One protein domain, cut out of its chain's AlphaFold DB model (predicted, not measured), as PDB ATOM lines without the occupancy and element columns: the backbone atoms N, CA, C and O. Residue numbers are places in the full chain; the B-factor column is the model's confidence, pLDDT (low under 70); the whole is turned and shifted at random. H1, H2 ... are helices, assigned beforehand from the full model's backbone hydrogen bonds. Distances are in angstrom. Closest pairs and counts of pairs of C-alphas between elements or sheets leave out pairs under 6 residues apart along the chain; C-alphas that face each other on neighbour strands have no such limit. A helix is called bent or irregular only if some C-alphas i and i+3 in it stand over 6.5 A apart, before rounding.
ATOM      1  N   ASP A   2     108.960 135.590 153.261       66.56
ATOM      2  CA  ASP A   2     109.919 135.407 154.368       66.56
ATOM      3  C   ASP A   2     111.372 135.148 153.942       66.56
ATOM      4  O   ASP A   2     112.273 135.450 154.713       66.56
ATOM      5  N   TYR A   3     111.640 134.677 152.717       81.69
ATOM      6  CA  TYR A   3     113.007 134.298 152.322       81.69
ATOM      7  C   TYR A   3     113.961 135.496 152.207       81.69
ATOM      8  O   TYR A   3     115.037 135.486 152.790       81.69
ATOM      9  N   ALA A   4     113.552 136.568 151.516       83.62
ATOM     10  CA  ALA A   4     114.400 137.753 151.358       83.62
ATOM     11  C   ALA A   4     114.660 138.474 152.693       83.62
ATOM     12  O   ALA A   4     115.746 139.009 152.899       83.62
ATOM     13  N   HIS A   5     113.673 138.483 153.595       88.12
ATOM     14  CA  HIS A   5     113.821 139.084 154.920       88.12
ATOM     15  C   HIS A   5     114.703 138.239 155.839       88.12
ATOM     16  O   HIS A   5     115.542 138.803 156.540       88.12
ATOM     17  N   LEU A   6     114.551 136.911 155.813       91.44
ATOM     18  CA  LEU A   6     115.431 135.995 156.535       91.44
ATOM     19  C   LEU A   6     116.876 136.143 156.055       91.44
ATOM     20  O   LEU A   6     117.764 136.346 156.871       91.44
ATOM     21  N   GLU A   7     117.092 136.133 154.741       88.94
ATOM     22  CA  GLU A   7     118.423 136.289 154.161       88.94
ATOM     23  C   GLU A   7     119.070 137.618 154.575       88.94
ATOM     24  O   GLU A   7     120.235 137.651 154.964       88.94
ATOM     25  N   ALA A   8     118.313 138.719 154.541       91.69
ATOM     26  CA  ALA A   8     118.809 140.013 154.998       91.69
ATOM     27  C   ALA A   8     119.204 139.976 156.482       91.69
ATOM     28  O   ALA A   8     120.259 140.487 156.853       91.69
ATOM     29  N   TRP A   9     118.381 139.351 157.327       94.75
ATOM     30  CA  TRP A   9     118.696 139.172 158.742       94.75
ATOM     31  C   TRP A   9     119.970 138.338 158.946       94.75
ATOM     32  O   TRP A   9     120.812 138.713 159.760       94.75
ATOM     33  N   GLU A  10     120.153 137.260 158.178       95.19
ATOM     34  CA  GLU A  10     121.359 136.427 158.219       95.19
ATOM     35  C   GLU A  10     122.612 137.222 157.843       95.19
ATOM     36  O   GLU A  10     123.588 137.173 158.584       95.19
ATOM     37  N   VAL A  11     122.576 138.000 156.753       95.06
ATOM     38  CA  VAL A  11     123.708 138.844 156.320       95.06
ATOM     39  C   VAL A  11     124.088 139.858 157.401       95.06
ATOM     40  O   VAL A  11     125.267 140.037 157.701       95.06
ATOM     41  N   LEU A  12     123.097 140.525 158.001       96.31
ATOM     42  CA  LEU A  12     123.347 141.519 159.049       96.31
ATOM     43  C   LEU A  12     123.990 140.895 160.293       96.31
ATOM     44  O   LEU A  12     124.837 141.527 160.922       96.31
ATOM     45  N   ASN A  13     123.593 139.673 160.647       97.38
ATOM     46  CA  ASN A  13     124.182 138.948 161.770       97.38
ATOM     47  C   ASN A  13     125.576 138.403 161.445       97.38
ATOM     48  O   ASN A  13     126.469 138.501 162.281       97.38
ATOM     49  N   GLU A  14     125.766 137.854 160.244       97.62
ATOM     50  CA  GLU A  14     127.048 137.339 159.758       97.62
ATOM     51  C   GLU A  14     128.134 138.422 159.802       97.62
ATOM     52  O   GLU A  14     129.244 138.169 160.262       97.62
ATOM     53  N   TYR A  15     127.791 139.653 159.413       98.25
ATOM     54  CA  TYR A  15     128.719 140.787 159.382       98.25
ATOM     55  C   TYR A  15     128.525 141.773 160.535       98.25
ATOM     56  O   TYR A  15     128.863 142.953 160.416       98.25
ATOM     57  N   ARG A  16     128.006 141.311 161.678       98.12
ATOM     58  CA  ARG A  16     127.738 142.201 162.811       98.12
ATOM     59  C   ARG A  16     128.996 142.903 163.327       98.12
ATOM     60  O   ARG A  16     128.943 144.092 163.614       98.12
ATOM     61  N   GLU A  17     130.123 142.200 163.382       98.00
ATOM     62  CA  GLU A  17     131.400 142.779 163.822       98.00
ATOM     63  C   GLU A  17     131.866 143.925 162.907       98.00
ATOM     64  O   GLU A  17     132.391 144.927 163.387       98.00
ATOM     65  N   VAL A  18     131.607 143.825 161.598       98.25
ATOM     66  CA  VAL A  18     131.902 144.894 160.626       98.25
ATOM     67  C   VAL A  18     131.027 146.121 160.886       98.25
ATOM     68  O   VAL A  18     131.510 147.252 160.850       98.25
ATOM     69  N   LEU A  19     129.740 145.912 161.183       98.38
ATOM     70  CA  LEU A  19     128.819 147.000 161.528       98.38
ATOM     71  C   LEU A  19     129.193 147.662 162.858       98.38
ATOM     72  O   LEU A  19     129.102 148.881 162.979       98.38
ATOM     73  N   ASP A  20     129.639 146.884 163.842       98.38
ATOM     74  CA  ASP A  20     130.099 147.428 165.117       98.38
ATOM     75  C   ASP A  20     131.387 148.258 164.921       98.38
ATOM     76  O   ASP A  20     131.497 149.351 165.480       98.38
ATOM     77  N   HIS A  21     132.318 147.822 164.059       98.25
ATOM     78  CA  HIS A  21     133.491 148.626 163.677       98.25
ATOM     79  C   HIS A  21     133.093 149.929 162.972       98.25
ATOM     80  O   HIS A  21     133.575 150.995 163.356       98.25
ATOM     81  N   LEU A  22     132.155 149.875 162.019       98.25
ATOM     82  CA  LEU A  22     131.616 151.068 161.357       98.25
ATOM     83  C   LEU A  22     131.097 152.100 162.369       98.25
ATOM     84  O   LEU A  22     131.351 153.296 162.231       98.25
ATOM     85  N   VAL A  23     130.357 151.641 163.381       98.12
ATOM     86  CA  VAL A  23     129.791 152.516 164.414       98.12
ATOM     87  C   VAL A  23     130.891 153.150 165.260       98.12
ATOM     88  O   VAL A  23     130.806 154.342 165.548       98.12
ATOM     89  N   LEU A  24     131.931 152.400 165.632       98.19
ATOM     90  CA  LEU A  24     133.067 152.953 166.377       98.19
ATOM     91  C   LEU A  24     133.780 154.061 165.590       98.19
ATOM     92  O   LEU A  24     134.056 155.120 166.147       98.19
ATOM     93  N   GLU A  25     134.007 153.858 164.292       97.88
ATOM     94  CA  GLU A  25     134.615 154.871 163.419       97.88
ATOM     95  C   GLU A  25     133.740 156.128 163.289       97.88
ATOM     96  O   GLU A  25     134.242 157.254 163.325       97.88
ATOM     97  N   LEU A  26     132.417 155.959 163.181       98.25
ATOM     98  CA  LEU A  26     131.474 157.080 163.129       98.25
ATOM     99  C   LEU A  26     131.384 157.842 164.454       98.25
ATOM    100  O   LEU A  26     131.188 159.053 164.431       98.25
ATOM    101  N   LEU A  27     131.535 157.168 165.595       98.31
ATOM    102  CA  LEU A  27     131.571 157.835 166.898       98.31
ATOM    103  C   LEU A  27     132.819 158.708 167.064       98.31
ATOM    104  O   LEU A  27     132.730 159.764 167.683       98.31
ATOM    105  N   GLU A  28     133.954 158.291 166.504       97.31
ATOM    106  CA  GLU A  28     135.209 159.050 166.577       97.31
ATOM    107  C   GLU A  28     135.244 160.221 165.584       97.31
ATOM    108  O   GLU A  28     135.735 161.304 165.899       97.31
ATOM    109  N   ARG A  29     134.742 160.012 164.360       97.00
ATOM    110  CA  ARG A  29     134.957 160.936 163.231       97.00
ATOM    111  C   ARG A  29     133.705 161.683 162.776       97.00
ATOM    112  O   ARG A  29     133.811 162.535 161.893       97.00
ATOM    113  N   GLU A  30     132.535 161.337 163.310       96.88
ATOM    114  CA  GLU A  30     131.183 161.814 162.948       96.88
ATOM    115  C   GLU A  30     130.735 161.509 161.505       96.88
ATOM    116  O   GLU A  30     129.541 161.397 161.231       96.88
ATOM    117  N   THR A  31     131.671 161.358 160.565       97.25
ATOM    118  CA  THR A  31     131.424 161.082 159.147       97.25
ATOM    119  C   THR A  31     132.544 160.223 158.554       97.25
ATOM    120  O   THR A  31     133.699 160.296 158.978       97.25
ATOM    121  N   LEU A  32     132.209 159.423 157.539       97.94
ATOM    122  CA  LEU A  32     133.152 158.587 156.790       97.94
ATOM    123  C   LEU A  32     132.984 158.835 155.292       97.94
ATOM    124  O   LEU A  32     131.863 158.983 154.803       97.94
ATOM    125  N   ASN A  33     134.096 158.887 154.559       97.31
ATOM    126  CA  ASN A  33     134.077 159.000 153.099       97.31
ATOM    127  C   ASN A  33     134.106 157.610 152.430       97.31
ATOM    128  O   ASN A  33     134.233 156.583 153.091       97.31
ATOM    129  N   GLU A  34     134.027 157.564 151.099       97.31
ATOM    130  CA  GLU A  34     134.014 156.304 150.342       97.31
ATOM    131  C   GLU A  34     135.243 155.415 150.601       97.31
ATOM    132  O   GLU A  34     135.120 154.194 150.681       97.31
ATOM    133  N   LYS A  35     136.436 156.008 150.737       97.56
ATOM    134  CA  LYS A  35     137.664 155.251 150.994       97.56
ATOM    135  C   LYS A  35     137.599 154.583 152.367       97.56
ATOM    136  O   LYS A  35     137.899 153.398 152.459       97.56
ATOM    137  N   ASP A  36     137.168 155.324 153.385       96.88
ATOM    138  CA  ASP A  36     137.009 154.800 154.743       96.88
ATOM    139  C   ASP A  36     135.981 153.659 154.774       96.88
ATOM    140  O   ASP A  36     136.235 152.594 155.331       96.88
ATOM    141  N   LEU A  37     134.840 153.839 154.101       97.25
ATOM    142  CA  LEU A  37     133.812 152.801 154.002       97.25
ATOM    143  C   LEU A  37     134.326 151.549 153.288       97.25
ATOM    144  O   LEU A  37     133.988 150.437 153.686       97.25
ATOM    145  N   ARG A  38     135.157 151.701 152.252       96.94
ATOM    146  CA  ARG A  38     135.762 150.564 151.544       96.94
ATOM    147  C   ARG A  38     136.695 149.759 152.446       96.94
ATOM    148  O   ARG A  38     136.759 148.543 152.304       96.94
ATOM    149  N   GLU A  39     137.409 150.427 153.346       96.62
ATOM    150  CA  GLU A  39     138.264 149.766 154.334       96.62
ATOM    151  C   GLU A  39     137.414 149.010 155.366       96.62
ATOM    152  O   GLU A  39     137.637 147.818 155.568       96.62
ATOM    153  N   VAL A  40     136.383 149.653 155.930       97.19
ATOM    154  CA  VAL A  40     135.468 149.032 156.907       97.19
ATOM    155  C   VAL A  40     134.734 147.825 156.312       97.19
ATOM    156  O   VAL A  40     134.726 146.749 156.902       97.19
ATOM    157  N   PHE A  41     134.151 147.961 155.118       97.75
ATOM    158  CA  PHE A  41     133.392 146.889 154.464       97.75
ATOM    159  C   PHE A  41     134.258 145.885 153.690       97.75
ATOM    160  O   PHE A  41     133.714 144.965 153.080       97.75
ATOM    161  N   GLY A  42     135.588 146.014 153.720       97.19
ATOM    162  CA  GLY A  42     136.516 145.113 153.029       97.19
ATOM    163  C   GLY A  42     136.300 143.610 153.288       97.19
ATOM    164  O   GLY A  42     136.442 142.829 152.348       97.19
ATOM    165  N   PRO A  43     135.926 143.176 154.510       97.25
ATOM    166  CA  PRO A  43     135.638 141.768 154.795       97.25
ATOM    167  C   PRO A  43     134.322 141.232 154.204       97.25
ATOM    168  O   PRO A  43     134.110 140.020 154.212       97.25
ATOM    169  N   VAL A  44     133.415 142.097 153.730       96.81
ATOM    170  CA  VAL A  44     132.097 141.679 153.231       96.81
ATOM    171  C   VAL A  44     132.226 141.060 151.845       96.81
ATOM    172  O   VAL A  44     132.690 141.697 150.897       96.81
ATOM    173  N   VAL A  45     131.755 139.820 151.704       94.81
ATOM    174  CA  VAL A  45     131.758 139.095 150.432       94.81
ATOM    175  C   VAL A  45     130.382 139.209 149.788       94.81
ATOM    176  O   VAL A  45     129.358 138.917 150.407       94.81
ATOM    177  N   LYS A  46     130.343 139.638 148.522       91.62
ATOM    178  CA  LYS A  46     129.096 139.661 147.751       91.62
ATOM    179  C   LYS A  46     128.644 138.228 147.481       91.62
ATOM    180  O   LYS A  46     129.420 137.427 146.967       91.62
ATOM    181  N   ARG A  47     127.391 137.928 147.824       86.94
ATOM    182  CA  ARG A  47     126.748 136.658 147.474       86.94
ATOM    183  C   ARG A  47     126.472 136.593 145.976       86.94
ATOM    184  O   ARG A  47     126.442 137.622 145.299       86.94
ATOM    185  N   GLU A  48     126.258 135.374 145.495       87.75
ATOM    186  CA  GLU A  48     125.883 135.126 144.107       87.75
ATOM    187  C   GLU A  48     124.629 135.929 143.719       87.75
ATOM    188  O   GLU A  48     123.732 136.107 144.556       87.75
ATOM    189  N   PRO A  49     124.548 136.422 142.469       83.81
ATOM    190  CA  PRO A  49     123.371 137.126 141.985       83.81
ATOM    191  C   PRO A  49     122.103 136.302 142.214       83.81
ATOM    192  O   PRO A  49     122.026 135.127 141.855       83.81
ATOM    193  N   ARG A  50     121.089 136.928 142.819       75.94
ATOM    194  CA  ARG A  50     119.797 136.277 143.027       75.94
ATOM    195  C   ARG A  50     119.094 136.098 141.681       75.94
ATOM    196  O   ARG A  50     119.104 136.999 140.846       75.94
ATOM    197  N   GLU A  51     118.411 134.970 141.517       78.06
ATOM    198  CA  GLU A  51     117.450 134.799 140.430       78.06
ATOM    199  C   GLU A  51     116.348 135.873 140.487       78.06
ATOM    200  O   GLU A  51     115.979 136.373 141.557       78.06
ATOM    201  N   VAL A  52     115.823 136.241 139.315       76.62
ATOM    202  CA  VAL A  52     114.776 137.262 139.185       76.62
ATOM    203  C   VAL A  52     113.581 136.886 140.058       76.62
ATOM    204  O   VAL A  52     112.988 135.819 139.908       76.62
ATOM    205  N   TRP A  53     113.208 137.783 140.972       70.44
ATOM    206  CA  TRP A  53     112.066 137.553 141.846       70.44
ATOM    207  C   TRP A  53     110.765 137.630 141.043       70.44
ATOM    208  O   TRP A  53     110.326 138.708 140.642       70.44
ATOM    209  N   THR A  54     110.104 136.491 140.866       74.00
ATOM    210  CA  THR A  54     108.742 136.406 140.331       74.00
ATOM    211  C   THR A  54     107.772 136.052 141.452       74.00
ATOM    212  O   THR A  54     107.985 135.072 142.164       74.00
ATOM    213  N   THR A  55     106.671 136.796 141.597       75.06
ATOM    214  CA  THR A  55     105.614 136.486 142.587       75.06
ATOM    215  C   THR A  55     105.010 135.090 142.384       75.06
ATOM    216  O   THR A  55     104.500 134.492 143.327       75.06
ATOM    217  N   ASP A  56     105.072 134.577 141.155       74.62
ATOM    218  CA  ASP A  56     104.583 133.262 140.762       74.62
ATOM    219  C   ASP A  56     105.639 132.585 139.869       74.62
ATOM    220  O   ASP A  56     105.869 133.059 138.755       74.62
ATOM    221  N   PRO A  57     106.276 131.492 140.326       73.12
ATOM    222  CA  PRO A  57     107.320 130.807 139.565       73.12
ATOM    223  C   PRO A  57     106.786 130.118 138.300       73.12
ATOM    224  O   PRO A  57     107.562 129.755 137.423       73.12
ATOM    225  N   SER A  58     105.465 129.940 138.173       81.06
ATOM    226  CA  SER A  58     104.853 129.399 136.956       81.06
ATOM    227  C   SER A  58     104.711 130.438 135.839       81.06
ATOM    228  O   SER A  58     104.359 130.080 134.713       81.06
ATOM    229  N   ARG A  59     104.991 131.718 136.124       79.31
ATOM    230  CA  ARG A  59     104.923 132.812 135.152       79.31
ATOM    231  C   ARG A  59     106.324 133.159 134.656       79.31
ATOM    232  O   ARG A  59     107.038 133.886 135.347       79.31
ATOM    233  N   PRO A  60     106.725 132.678 133.467       76.00
ATOM    234  CA  PRO A  60     108.020 133.035 132.916       76.00
ATOM    235  C   PRO A  60     108.070 134.531 132.599       76.00
ATOM    236  O   PRO A  60     107.084 135.124 132.152       76.00
ATOM    237  N   VAL A  61     109.245 135.123 132.792       79.19
ATOM    238  CA  VAL A  61     109.553 136.452 132.260       79.19
ATOM    239  C   VAL A  61     109.491 136.411 130.727       79.19
ATOM    240  O   VAL A  61     109.907 135.434 130.098       79.19
ATOM    241  N   SER A  62     108.907 137.443 130.116       79.19
ATOM    242  CA  SER A  62     108.775 137.515 128.658       79.19
ATOM    243  C   SER A  62     110.133 137.786 128.016       79.19
ATOM    244  O   SER A  62     110.771 138.782 128.331       79.19
TER     245      SER A  62
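What this domain is: This is residues 2 to 62 of the 115 residues of an uncharacterized protein of Actinomycetales bacterium (UniProt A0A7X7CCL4). The printed part is a long, open fold-back: H1 and H2 follow each other end to end with a corner between them, the short H3 turns back and packs on the first half of H2, and a long tail without named elements, residues 41 to 62, runs back toward the end where H1 begins and on past it. Helix packing is confined to H2 and H3, H1 has no helix against it, and the far part of the tail, residues 54 to 60, sticks out. The printed part has 61 residues with three named helices, in the order H1, H2, H3, and no named strand; the class is all helix. The whole is extended, with a radius of gyration of the C-alphas of 16.6 A and spans of 52 by 22 by 18 A.

Where its parts are: H1 holds residues 3 to 14 and begins with C-alpha 3 at (113.007, 134.298, 152.322); it is 16.2 A long from first to last C-alpha. After Tyr 15 comes H2, residues 16 to 29, the longest helix by residues, 20.1 A from C-alpha 16 at (127.738, 142.201, 162.811) to C-alpha 29. H3 holds residues 34 to 40, is 9.9 A long and ends with C-alpha 40 at (135.468, 149.032, 156.907). Residues 41 to 62 follow with no named element, and the C-alpha of Ser 62 is at (108.775, 137.515, 128.658).

How they stand to each other: H1 and H2 meet only through their link, the tight one of 1 residue. H1 and H3 are apart. H2 and H3 are joined by a tight link of 4 residues. They touch, H2 with residues 18 to 22 alone, and their closest C-alphas, those of Leu 22 and Val 40, are 6.2 A apart. Their lines stand at a steep tilt of 49 degrees, and they run opposite ways. In H1, H2 and H3 every O i to N i+4 pair is within hydrogen-bond range. No helix is bent or irregular.

The domain as a whole: The two C-alphas farthest apart are those of Glu 28 and Ser 58, at 51.8 A, while those of Asp 2 and Ser 62 are 25.8 A apart. Residues 5 to 10, which belong to H1, stand free, and so do residues 26 to 31, of which 26 to 29 belong to H2, and residues 54 to 60. Without these stretches the body has 42 residues and spans 46 by 22 by 14 A. The C-alphas of residues 41 to 62 lie 8 to 30 A from the mean of the C-alphas. The printed part has no cut, and no link between helices is long. The mean pLDDT of the printed part is 90.7, and residue 2 is under 70.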